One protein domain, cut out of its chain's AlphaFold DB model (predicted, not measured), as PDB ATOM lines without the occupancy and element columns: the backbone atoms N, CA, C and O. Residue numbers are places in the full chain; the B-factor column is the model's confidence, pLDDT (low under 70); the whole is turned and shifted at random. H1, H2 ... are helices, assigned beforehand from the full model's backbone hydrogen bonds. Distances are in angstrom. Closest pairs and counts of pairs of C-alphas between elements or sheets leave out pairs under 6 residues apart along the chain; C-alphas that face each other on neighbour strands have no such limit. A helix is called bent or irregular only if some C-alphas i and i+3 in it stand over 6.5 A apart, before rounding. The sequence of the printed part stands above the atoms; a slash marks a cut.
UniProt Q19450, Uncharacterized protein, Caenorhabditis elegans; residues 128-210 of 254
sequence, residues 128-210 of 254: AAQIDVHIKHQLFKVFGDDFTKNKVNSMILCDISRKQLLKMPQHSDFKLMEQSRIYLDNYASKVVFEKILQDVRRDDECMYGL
ATOM      1  N   ALA A 128     157.902 142.133 140.651       68.10
ATOM      2  CA  ALA A 128     156.450 142.295 140.658       68.10
ATOM      3  C   ALA A 128     155.823 141.957 139.298       68.10
ATOM      4  O   ALA A 128     154.850 141.206 139.256       68.10
ATOM      5  N   ALA A 129     156.382 142.471 138.202       73.94
ATOM      6  CA  ALA A 129     155.882 142.203 136.859       73.94
ATOM      7  C   ALA A 129     156.035 140.721 136.474       73.94
ATOM      8  O   ALA A 129     155.113 140.140 135.903       73.94
ATOM      9  N   GLN A 130     157.156 140.082 136.823       76.39
ATOM     10  CA  GLN A 130     157.363 138.646 136.598       76.39
ATOM     11  C   GLN A 130     156.358 137.795 137.377       76.39
ATOM     12  O   GLN A 130     155.788 136.850 136.827       76.39
ATOM     13  N   ILE A 131     156.099 138.152 138.637       73.78
ATOM     14  CA  ILE A 131     155.091 137.495 139.470       73.78
ATOM     15  C   ILE A 131     153.697 137.647 138.840       73.78
ATOM     16  O   ILE A 131     152.959 136.667 138.744       73.78
ATOM     17  N   ASP A 132     153.353 138.833 138.333       77.81
ATOM     18  CA  ASP A 132     152.058 139.079 137.689       77.81
ATOM     19  C   ASP A 132     151.885 138.256 136.407       77.81
ATOM     20  O   ASP A 132     150.814 137.692 136.172       77.81
ATOM     21  N   VAL A 133     152.935 138.145 135.587       81.82
ATOM     22  CA  VAL A 133     152.934 137.286 134.393       81.82
ATOM     23  C   VAL A 133     152.755 135.819 134.783       81.82
ATOM     24  O   VAL A 133     151.943 135.121 134.174       81.82
ATOM     25  N   HIS A 134     153.459 135.355 135.818       82.66
ATOM     26  CA  HIS A 134     153.356 133.979 136.302       82.66
ATOM     27  C   HIS A 134     151.938 133.640 136.781       82.66
ATOM     28  O   HIS A 134     151.381 132.609 136.404       82.66
ATOM     29  N   ILE A 135     151.312 134.536 137.544       79.85
ATOM     30  CA  ILE A 135     149.956 134.342 138.075       79.85
ATOM     31  C   ILE A 135     148.916 134.392 136.971       79.85
ATOM     32  O   ILE A 135     148.025 133.548 136.945       79.85
ATOM     33  N   LYS A 136     149.042 135.333 136.025       82.39
ATOM     34  CA  LYS A 136     148.196 135.351 134.825       82.39
ATOM     35  C   LYS A 136     148.266 134.009 134.110       82.39
ATOM     36  O   LYS A 136     147.228 133.452 133.777       82.39
ATOM     37  N   HIS A 137     149.467 133.467 133.915       82.61
ATOM     38  CA  HIS A 137     149.636 132.183 133.245       82.61
ATOM     39  C   HIS A 137     148.972 131.028 134.011       82.61
ATOM     40  O   HIS A 137     148.253 130.238 133.402       82.61
ATOM     41  N   GLN A 138     149.143 130.956 135.335       80.80
ATOM     42  CA  GLN A 138     148.480 129.945 136.169       80.80
ATOM     43  C   GLN A 138     146.955 130.065 136.112       80.80
ATOM     44  O   GLN A 138     146.269 129.080 135.847       80.80
ATOM     45  N   LEU A 139     146.417 131.272 136.302       79.49
ATOM     46  CA  LEU A 139     144.974 131.509 136.275       79.49
ATOM     47  C   LEU A 139     144.384 131.215 134.896       79.49
ATOM     48  O   LEU A 139     143.348 130.566 134.823       79.49
ATOM     49  N   PHE A 140     145.041 131.622 133.807       83.92
ATOM     50  CA  PHE A 140     144.527 131.429 132.445       83.92
ATOM     51  C   PHE A 140     144.642 129.991 131.939       83.92
ATOM     52  O   PHE A 140     143.953 129.623 130.990       83.92
ATOM     53  N   LYS A 141     145.476 129.167 132.582       78.71
ATOM     54  CA  LYS A 141     145.537 127.723 132.334       78.71
ATOM     55  C   LYS A 141     144.279 127.004 132.832       78.71
ATOM     56  O   LYS A 141     143.877 126.018 132.224       78.71
ATOM     57  N   VAL A 142     143.666 127.496 133.911       74.46
ATOM     58  CA  VAL A 142     142.436 126.935 134.505       74.46
ATOM     59  C   VAL A 142     141.186 127.666 133.996       74.46
ATOM     60  O   VAL A 142     140.190 127.038 133.648       74.46
ATOM     61  N   PHE A 143     141.249 128.994 133.901       79.65
ATOM     62  CA  PHE A 143     140.168 129.874 133.462       79.65
ATOM     63  C   PHE A 143     140.506 130.498 132.103       79.65
ATOM     64  O   PHE A 143     141.127 131.558 132.011       79.65
ATOM     65  N   GLY A 144     140.117 129.813 131.028       74.63
ATOM     66  CA  GLY A 144     140.411 130.236 129.655       74.63
ATOM     67  C   GLY A 144     139.512 131.352 129.110       74.63
ATOM     68  O   GLY A 144     139.802 131.879 128.033       74.63
ATOM     69  N   ASP A 145     138.446 131.716 129.825       79.86
ATOM     70  CA  ASP A 145     137.412 132.627 129.337       79.86
ATOM     71  C   ASP A 145     137.845 134.105 129.330       79.86
ATOM     72  O   ASP A 145     138.597 134.580 130.186       79.86
ATOM     73  N   ASP A 146     137.339 134.856 128.349       80.77
ATOM     74  CA  ASP A 146     137.697 136.266 128.154       80.77
ATOM     75  C   ASP A 146     137.220 137.166 129.303       80.77
ATOM     76  O   ASP A 146     137.859 138.175 129.614       80.77
ATOM     77  N   PHE A 147     136.131 136.797 129.983       80.47
ATOM     78  CA  PHE A 147     135.627 137.547 131.131       80.47
ATOM     79  C   PHE A 147     136.613 137.494 132.304       80.47
ATOM     80  O   PHE A 147     137.007 138.541 132.825       80.47
ATOM     81  N   THR A 148     137.062 136.300 132.688       78.98
ATOM     82  CA  THR A 148     138.037 136.095 133.762       78.98
ATOM     83  C   THR A 148     139.371 136.734 133.400       78.98
ATOM     84  O   THR A 148     139.959 137.413 134.239       78.98
ATOM     85  N   LYS A 149     139.813 136.648 132.137       82.65
ATOM     86  CA  LYS A 149     141.009 137.363 131.656       82.65
ATOM     87  C   LYS A 149     140.909 138.872 131.847       82.65
ATOM     88  O   LYS A 149     141.819 139.482 132.413       82.65
ATOM     89  N   ASN A 150     139.798 139.476 131.430       82.71
ATOM     90  CA  ASN A 150     139.564 140.910 131.593       82.71
ATOM     91  C   ASN A 150     139.483 141.311 133.072       82.71
ATOM     92  O   ASN A 150     140.036 142.340 133.462       82.71
ATOM     93  N   LYS A 151     138.859 140.477 133.908       81.40
ATOM     94  CA  LYS A 151     138.735 140.705 135.351       81.40
ATOM     95  C   LYS A 151     140.077 140.587 136.079       81.40
ATOM     96  O   LYS A 151     140.397 141.435 136.901       81.40
ATOM     97  N   VAL A 152     140.900 139.597 135.743       81.75
ATOM     98  CA  VAL A 152     142.264 139.460 136.278       81.75
ATOM     99  C   VAL A 152     143.122 140.655 135.861       81.75
ATOM    100  O   VAL A 152     143.814 141.234 136.695       81.75
ATOM    101  N   ASN A 153     143.039 141.085 134.599       81.91
ATOM    102  CA  ASN A 153     143.765 142.263 134.125       81.91
ATOM    103  C   ASN A 153     143.348 143.546 134.862       81.91
ATOM    104  O   ASN A 153     144.222 144.329 135.224       81.91
ATOM    105  N   SER A 154     142.054 143.751 135.133       80.35
ATOM    106  CA  SER A 154     141.594 144.919 135.897       80.35
ATOM    107  C   SER A 154     141.965 144.843 137.381       80.35
ATOM    108  O   SER A 154     142.291 145.861 137.986       80.35
ATOM    109  N   MET A 155     141.991 143.645 137.965       78.65
ATOM    110  CA  MET A 155     142.389 143.425 139.357       78.65
ATOM    111  C   MET A 155     143.886 143.616 139.599       78.65
ATOM    112  O   MET A 155     144.261 144.062 140.677       78.65
ATOM    113  N   ILE A 156     144.743 143.331 138.617       77.54
ATOM    114  CA  ILE A 156     146.193 143.559 138.739       77.54
ATOM    115  C   ILE A 156     146.527 145.052 138.820       77.54
ATOM    116  O   ILE A 156     147.493 145.423 139.479       77.54
ATOM    117  N   LEU A 157     145.694 145.919 138.231       75.50
ATOM    118  CA  LEU A 157     145.844 147.374 138.341       75.50
ATOM    119  C   LEU A 157     145.550 147.902 139.756       75.50
ATOM    120  O   LEU A 157     145.929 149.025 140.078       75.50
ATOM    121  N   CYS A 158     144.870 147.119 140.598       70.60
ATOM    122  CA  CYS A 158     144.508 147.498 141.959       70.60
ATOM    123  C   CYS A 158     145.332 146.702 142.978       70.60
ATOM    124  O   CYS A 158     145.175 145.488 143.082       70.60
ATOM    125  N   ASP A 159     146.144 147.373 143.802       70.86
ATOM    126  CA  ASP A 159     147.020 146.726 144.798       70.86
ATOM    127  C   ASP A 159     146.295 145.717 145.708       70.86
ATOM    128  O   ASP A 159     146.836 144.658 146.035       70.86
ATOM    129  N   ILE A 160     145.067 146.038 146.129       68.69
ATOM    130  CA  ILE A 160     144.273 145.186 147.028       68.69
ATOM    131  C   ILE A 160     143.850 143.911 146.295       68.69
ATOM    132  O   ILE A 160     144.076 142.803 146.781       68.69
ATOM    133  N   SER A 161     143.274 144.060 145.104       73.40
ATOM    134  CA  SER A 161     142.815 142.926 144.303       73.40
ATOM    135  C   SER A 161     143.983 142.082 143.792       73.40
ATOM    136  O   SER A 161     143.890 140.859 143.765       73.40
ATOM    137  N   ARG A 162     145.124 142.703 143.486       72.88
ATOM    138  CA  ARG A 162     146.367 142.016 143.128       72.88
ATOM    139  C   ARG A 162     146.846 141.078 144.239       72.88
ATOM    140  O   ARG A 162     147.192 139.933 143.959       72.88
ATOM    141  N   LYS A 163     146.812 141.515 145.506       73.54
ATOM    142  CA  LYS A 163     147.133 140.660 146.668       73.54
ATOM    143  C   LYS A 163     146.181 139.473 146.821       73.54
ATOM    144  O   LYS A 163     146.621 138.405 147.234       73.54
ATOM    145  N   GLN A 164     144.910 139.642 146.468       77.79
ATOM    146  CA  GLN A 164     143.935 138.546 146.475       77.79
ATOM    147  C   GLN A 164     144.222 137.551 145.343       77.79
ATOM    148  O   GLN A 164     144.275 136.347 145.582       77.79
ATOM    149  N   LEU A 165     144.515 138.042 144.132       78.33
ATOM    150  CA  LEU A 165     144.901 137.198 142.995       78.33
ATOM    151  C   LEU A 165     146.160 136.372 143.275       78.33
ATOM    152  O   LEU A 165     146.209 135.205 142.906       78.33
ATOM    153  N   LEU A 166     147.145 136.945 143.973       79.49
ATOM    154  CA  LEU A 166     148.365 136.255 144.412       79.49
ATOM    155  C   LEU A 166     148.085 134.999 145.256       79.49
ATOM    156  O   LEU A 166     148.866 134.050 145.230       79.49
ATOM    157  N   LYS A 167     146.973 134.987 145.998       79.44
ATOM    158  CA  LYS A 167     146.576 133.880 146.876       79.44
ATOM    159  C   LYS A 167     145.648 132.873 146.199       79.44
ATOM    160  O   LYS A 167     145.568 131.739 146.663       79.44
ATOM    161  N   MET A 168     144.996 133.232 145.090       80.65
ATOM    162  CA  MET A 168     144.074 132.322 144.396       80.65
ATOM    163  C   MET A 168     144.723 130.995 143.971       80.65
ATOM    164  O   MET A 168     144.128 129.959 144.258       80.65
ATOM    165  N   PRO A 169     145.945 130.959 143.392       80.47
ATOM    166  CA  PRO A 169     146.592 129.693 143.035       80.47
ATOM    167  C   PRO A 169     146.891 128.783 144.233       80.47
ATOM    168  O   PRO A 169     147.103 127.580 144.086       80.47
ATOM    169  N   GLN A 170     146.931 129.349 145.441       80.68
ATOM    170  CA  GLN A 170     147.198 128.603 146.664       80.68
ATOM    171  C   GLN A 170     145.934 127.969 147.258       80.68
ATOM    172  O   GLN A 170     146.065 127.044 148.065       80.68
ATOM    173  N   HIS A 171     144.749 128.426 146.835       80.77
ATOM    174  CA  HIS A 171     143.453 127.937 147.299       80.77
ATOM    175  C   HIS A 171     143.253 126.456 146.946       80.77
ATOM    176  O   HIS A 171     143.631 126.006 145.859       80.77
ATOM    177  N   SER A 172     142.646 125.687 147.855       81.96
ATOM    178  CA  SER A 172     142.453 124.236 147.706       81.96
ATOM    179  C   SER A 172     141.701 123.880 146.427       81.96
ATOM    180  O   SER A 172     142.139 123.009 145.678       81.96
ATOM    181  N   ASP A 173     140.616 124.602 146.149       81.39
ATOM    182  CA  ASP A 173     139.757 124.343 144.992       81.39
ATOM    183  C   ASP A 173     140.501 124.618 143.681       81.39
ATOM    184  O   ASP A 173     140.395 123.841 142.736       81.39
ATOM    185  N   PHE A 174     141.331 125.668 143.644       81.82
ATOM    186  CA  PHE A 174     142.147 125.972 142.471       81.82
ATOM    187  C   PHE A 174     143.190 124.880 142.215       81.82
ATOM    188  O   PHE A 174     143.321 124.405 141.088       81.82
ATOM    189  N   LYS A 175     143.897 124.429 143.261       83.07
ATOM    190  CA  LYS A 175     144.868 123.328 143.147       83.07
ATOM    191  C   LYS A 175     144.209 122.045 142.656       83.07
ATOM    192  O   LYS A 175     144.777 121.354 141.813       83.07
ATOM    193  N   LEU A 176     143.013 121.743 143.157       81.50
ATOM    194  CA  LEU A 176     142.256 120.571 142.739       81.50
ATOM    195  C   LEU A 176     141.852 120.671 141.264       81.50
ATOM    196  O   LEU A 176     142.009 119.696 140.530       81.50
ATOM    197  N   MET A 177     141.413 121.843 140.802       79.52
ATOM    198  CA  MET A 177     141.102 122.090 139.388       79.52
ATOM    199  C   MET A 177     142.328 121.986 138.477       79.52
ATOM    200  O   MET A 177     142.250 121.370 137.414       79.52
ATOM    201  N   GLU A 178     143.471 122.536 138.894       80.67
ATOM    202  CA  GLU A 178     144.708 122.443 138.118       80.67
ATOM    203  C   GLU A 178     145.185 120.987 137.996       80.67
ATOM    204  O   GLU A 178     145.558 120.543 136.908       80.67
ATOM    205  N   GLN A 179     145.136 120.223 139.092       83.64
ATOM    206  CA  GLN A 179     145.533 118.812 139.117       83.64
ATOM    207  C   GLN A 179     144.595 117.925 138.291       83.64
ATOM    208  O   GLN A 179     145.059 117.044 137.569       83.64
ATOM    209  N   SER A 180     143.287 118.174 138.370       79.51
ATOM    210  CA  SER A 180     142.267 117.415 137.635       79.51
ATOM    211  C   SER A 180     142.118 117.834 136.169       79.51
ATOM    212  O   SER A 180     141.424 117.152 135.419       79.51
ATOM    213  N   ARG A 181     142.789 118.915 135.737       72.62
ATOM    214  CA  ARG A 181     142.686 119.490 134.382       72.62
ATOM    215  C   ARG A 181     141.234 119.767 133.970       72.62
ATOM    216  O   ARG A 181     140.860 119.550 132.818       72.62
ATOM    217  N   ILE A 182     140.413 120.226 134.915       68.73
ATOM    218  CA  ILE A 182     139.025 120.599 134.634       68.73
ATOM    219  C   ILE A 182     139.036 121.943 133.910       68.73
ATOM    220  O   ILE A 182     139.317 122.980 134.510       68.73
ATOM    221  N   TYR A 183     138.701 121.918 132.623       68.12
ATOM    222  CA  TYR A 183     138.406 123.117 131.850       68.12
ATOM    223  C   TYR A 183     136.916 123.409 131.993       68.12
ATOM    224  O   TYR A 183     136.077 122.606 131.590       68.12
ATOM    225  N   LEU A 184     136.593 124.528 132.636       68.56
ATOM    226  CA  LEU A 184     135.213 124.956 132.831       68.56
ATOM    227  C   LEU A 184     134.717 125.755 131.622       68.56
ATOM    228  O   LEU A 184     135.447 126.588 131.086       68.56
ATOM    229  N   ASP A 185     133.448 125.560 131.267       72.79
ATOM    230  CA  ASP A 185     132.735 126.433 130.330       72.79
ATOM    231  C   ASP A 185     132.657 127.874 130.862       72.79
ATOM    232  O   ASP A 185     132.664 128.094 132.074       72.79
ATOM    233  N   ASN A 186     132.466 128.854 129.971       73.89
ATOM    234  CA  ASN A 186     132.476 130.293 130.292       73.89
ATOM    235  C   ASN A 186     131.587 130.704 131.486       73.89
ATOM    236  O   ASN A 186     131.913 131.637 132.218       73.89
ATOM    237  N   TYR A 187     130.433 130.056 131.681       76.34
ATOM    238  CA  TYR A 187     129.561 130.368 132.818       76.34
ATOM    239  C   TYR A 187     130.081 129.756 134.123       76.34
ATOM    240  O   TYR A 187     130.158 130.435 135.148       76.34
ATOM    241  N   ALA A 188     130.465 128.478 134.086       78.07
ATOM    242  CA  ALA A 188     130.978 127.775 135.254       78.07
ATOM    243  C   ALA A 188     132.321 128.364 135.709       78.07
ATOM    244  O   ALA A 188     132.532 128.536 136.908       78.07
ATOM    245  N   SER A 189     133.187 128.750 134.767       77.59
ATOM    246  CA  SER A 189     134.469 129.397 135.041       77.59
ATOM    247  C   SER A 189     134.273 130.697 135.814       77.59
ATOM    248  O   SER A 189     134.893 130.879 136.859       77.59
ATOM    249  N   LYS A 190     133.325 131.542 135.387       80.69
ATOM    250  CA  LYS A 190     132.961 132.778 136.083       80.69
ATOM    251  C   LYS A 190     132.479 132.518 137.511       80.69
ATOM    252  O   LYS A 190     132.966 133.164 138.436       80.69
ATOM    253  N   VAL A 191     131.533 131.594 137.696       82.77
ATOM    254  CA  VAL A 191     130.955 131.298 139.020       82.77
ATOM    255  C   VAL A 191     132.017 130.743 139.969       82.77
ATOM    256  O   VAL A 191     132.111 131.178 141.115       82.77
ATOM    257  N   VAL A 192     132.848 129.814 139.495       83.92
ATOM    258  CA  VAL A 192     133.904 129.198 140.304       83.92
ATOM    259  C   VAL A 192     135.020 130.195 140.611       83.92
ATOM    260  O   VAL A 192     135.462 130.268 141.754       83.92
ATOM    261  N   PHE A 193     135.432 131.013 139.640       84.14
ATOM    262  CA  PHE A 193     136.410 132.077 139.860       84.14
ATOM    263  C   PHE A 193     135.922 133.082 140.909       84.14
ATOM    264  O   PHE A 193     136.659 133.417 141.835       84.14
ATOM    265  N   GLU A 194     134.676 133.551 140.795       84.66
ATOM    266  CA  GLU A 194     134.090 134.481 141.765       84.66
ATOM    267  C   GLU A 194     133.968 133.866 143.155       84.66
ATOM    268  O   GLU A 194     134.276 134.543 144.135       84.66
ATOM    269  N   LYS A 195     133.602 132.583 143.235       86.04
ATOM    270  CA  LYS A 195     133.555 131.845 144.495       86.04
ATOM    271  C   LYS A 195     134.936 131.759 145.151       86.04
ATOM    272  O   LYS A 195     135.077 132.198 146.284       86.04
ATOM    273  N   ILE A 196     135.957 131.285 144.432       85.54
ATOM    274  CA  ILE A 196     137.328 131.180 144.966       85.54
ATOM    275  C   ILE A 196     137.841 132.559 145.390       85.54
ATOM    276  O   ILE A 196     138.469 132.697 146.435       85.54
ATOM    277  N   LEU A 197     137.565 133.602 144.603       84.80
ATOM    278  CA  LEU A 197     137.988 134.960 144.938       84.80
ATOM    279  C   LEU A 197     137.301 135.455 146.216       84.80
ATOM    280  O   LEU A 197     137.935 136.109 147.044       84.80
ATOM    281  N   GLN A 198     136.011 135.163 146.369       84.91
ATOM    282  CA  GLN A 198     135.248 135.506 147.560       84.91
ATOM    283  C   GLN A 198     135.738 134.734 148.789       84.91
ATOM    284  O   GLN A 198     135.835 135.338 149.855       84.91
ATOM    285  N   ASP A 199     136.080 133.456 148.642       84.76
ATOM    286  CA  ASP A 199     136.618 132.625 149.723       84.76
ATOM    287  C   ASP A 199     137.995 133.143 150.169       84.76
ATOM    288  O   ASP A 199     138.185 133.438 151.347       84.76
ATOM    289  N   VAL A 200     138.902 133.430 149.226       83.77
ATOM    290  CA  VAL A 200     140.198 134.076 149.517       83.77
ATOM    291  C   VAL A 200     140.010 135.428 150.212       83.77
ATOM    292  O   VAL A 200     140.725 135.747 151.163       83.77
ATOM    293  N   ARG A 201     139.046 136.240 149.760       81.17
ATOM    294  CA  ARG A 201     138.745 137.526 150.401       81.17
ATOM    295  C   ARG A 201     138.245 137.331 151.830       81.17
ATOM    296  O   ARG A 201     138.663 138.070 152.717       81.17
ATOM    297  N   ARG A 202     137.371 136.352 152.053       81.44
ATOM    298  CA  ARG A 202     136.801 136.045 153.366       81.44
ATOM    299  C   ARG A 202     137.858 135.530 154.340       81.44
ATOM    300  O   ARG A 202     137.830 135.919 155.505       81.44
ATOM    301  N   ASP A 203     138.786 134.701 153.876       81.28
ATOM    302  CA  ASP A 203     139.908 134.219 154.686       81.28
ATOM    303  C   ASP A 203     140.810 135.376 155.125       81.28
ATOM    304  O   ASP A 203     141.181 135.473 156.297       81.28
ATOM    305  N   ASP A 204     141.088 136.307 154.210       76.82
ATOM    306  CA  ASP A 204     141.837 137.522 154.515       76.82
ATOM    307  C   ASP A 204     141.093 138.406 155.524       76.82
ATOM    308  O   ASP A 204     141.664 138.776 156.549       76.82
ATOM    309  N   GLU A 205     139.810 138.695 155.291       74.79
ATOM    310  CA  GLU A 205     138.958 139.461 156.212       74.79
ATOM    311  C   GLU A 205     138.901 138.812 157.606       74.79
ATOM    312  O   GLU A 205     139.018 139.506 158.620       74.79
ATOM    313  N   CYS A 206     138.804 137.483 157.677       77.18
ATOM    314  CA  CYS A 206     138.818 136.722 158.924       77.18
ATOM    315  C   CYS A 206     140.162 136.850 159.656       77.18
ATOM    316  O   CYS A 206     140.195 137.189 160.843       77.18
ATOM    317  N   MET A 207     141.280 136.654 158.950       76.09
ATOM    318  CA  MET A 207     142.622 136.796 159.517       76.09
ATOM    319  C   MET A 207     142.863 138.228 160.015       76.09
ATOM    320  O   MET A 207     143.378 138.424 161.117       76.09
ATOM    321  N   TYR A 208     142.448 139.242 159.252       70.38
ATOM    322  CA  TYR A 208     142.541 140.640 159.673       70.38
ATOM    323  C   TYR A 208     141.639 140.948 160.866       70.38
ATOM    324  O   TYR A 208     142.050 141.690 161.763       70.38
ATOM    325  N   GLY A 209     140.437 140.370 160.909       69.69
ATOM    326  CA  GLY A 209     139.549 140.429 162.065       69.69
ATOM    327  C   GLY A 209     140.219 139.868 163.316       69.69
ATOM    328  O   GLY A 209     140.215 140.526 164.358       69.69
ATOM    329  N   LEU A 210     140.882 138.716 163.200       76.64
ATOM    330  CA  LEU A 210     141.601 138.067 164.295       76.64
ATOM    331  C   LEU A 210     142.802 138.899 164.771       76.64
ATOM    332  O   LEU A 210     142.923 139.168 165.966       76.64
TER     333      LEU A 210
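Overview. This is residues 128 to 210 of the 254 residues of an uncharacterized protein of Caenorhabditis elegans (UniProt Q19450). A long helix, H5, runs past four shorter helices: its first part packs on H2, H3 crosses it farther along, and its last residues, 205 to 210, stick out. H1 leads by a tight turn into H2, which folds back beside it; H3 packs on H1, H2 and H5, and H4 lies farther off, meeting H1 at its end. The printed part has 83 residues with five named helices, in the order H1, H2, H3, H4, H5, and no named strand; the class is all helix. It is compact, with a radius of gyration of the C-alphas of 12.3 A, and the C-alphas span 36 by 25 by 20 A.

Arrangement. H1, residues 128 to 142, and H2, residues 146 to 156, form a helical hairpin; they only just touch, with 3 pairs of C-alphas within 8 A, the closest being those of Phe 140 and Lys 149, 6.9 A apart. They run opposite ways at a shallow tilt of 24 degrees. H3, residues 159 to 170, touches H2 with residues 161 to 165 alone; the closest C-alphas, those of Ile 156 and Arg 162, are 4.7 A apart, at a steep tilt of 58 degrees, opposite ways. Residues 135 to 139 of H1 touch residues 165 to 169 of H3, the C-alphas of Ile 135 and Leu 166 being the closest at 6.8 A, at a steep tilt of 50 degrees, the same way. H4, residues 172 to 180, and H1 touch only at their ends, and only just, with 3 pairs of C-alphas within 8 A; the closest are those of Val 142 and Glu 178, 6.2 A apart. H5, residues 186 to 210, touches H2 with residues 186 to 193 alone, at a shallow tilt of 26 degrees, the same way; the closest C-alphas are those of Thr 148 and Lys 190, 6.5 A apart. Residues 196 to 201 of H5 touch residues 164 to 168 of H3, about perpendicular at 73 degrees, with the C-alphas of Gln 164 and Val 200 the closest at 6.6 A. H4 and H5 are close but not clearly touching, with the closest C-alphas, those of Asp 173 and Ile 196, 7.3 A apart. H2 and H4 are apart, and so, only just, are H1 and H5, at 8.4 A. In H2, H4 and H5 every O i to N i+4 pair is within hydrogen-bond range; in H1 it is 10 of 11 and in H3 5 of 8.

Along the chain. H1 begins at C-alpha 128, (156.450, 142.295, 140.658), and is 21.7 A long; H2 is 15.4 A and H3 18.2 A. H3 is irregular, but only just: C-alphas 166 and 169 are 6.9 A apart. H4 is 12.2 A long, and H5 is 36.1 A, from C-alpha 186 at (132.476, 130.293, 130.292) to C-alpha 210 at (141.601, 138.067, 164.295).

Size, cuts and confidence. The two C-alphas farthest apart, those of Asp 185 and Leu 210, are 37.0 A apart. The printed part has no cut, and its four links are tight. The mean pLDDT of the printed part is 78.6, with residues 128, 160, 182 to 184 and 209 under 70.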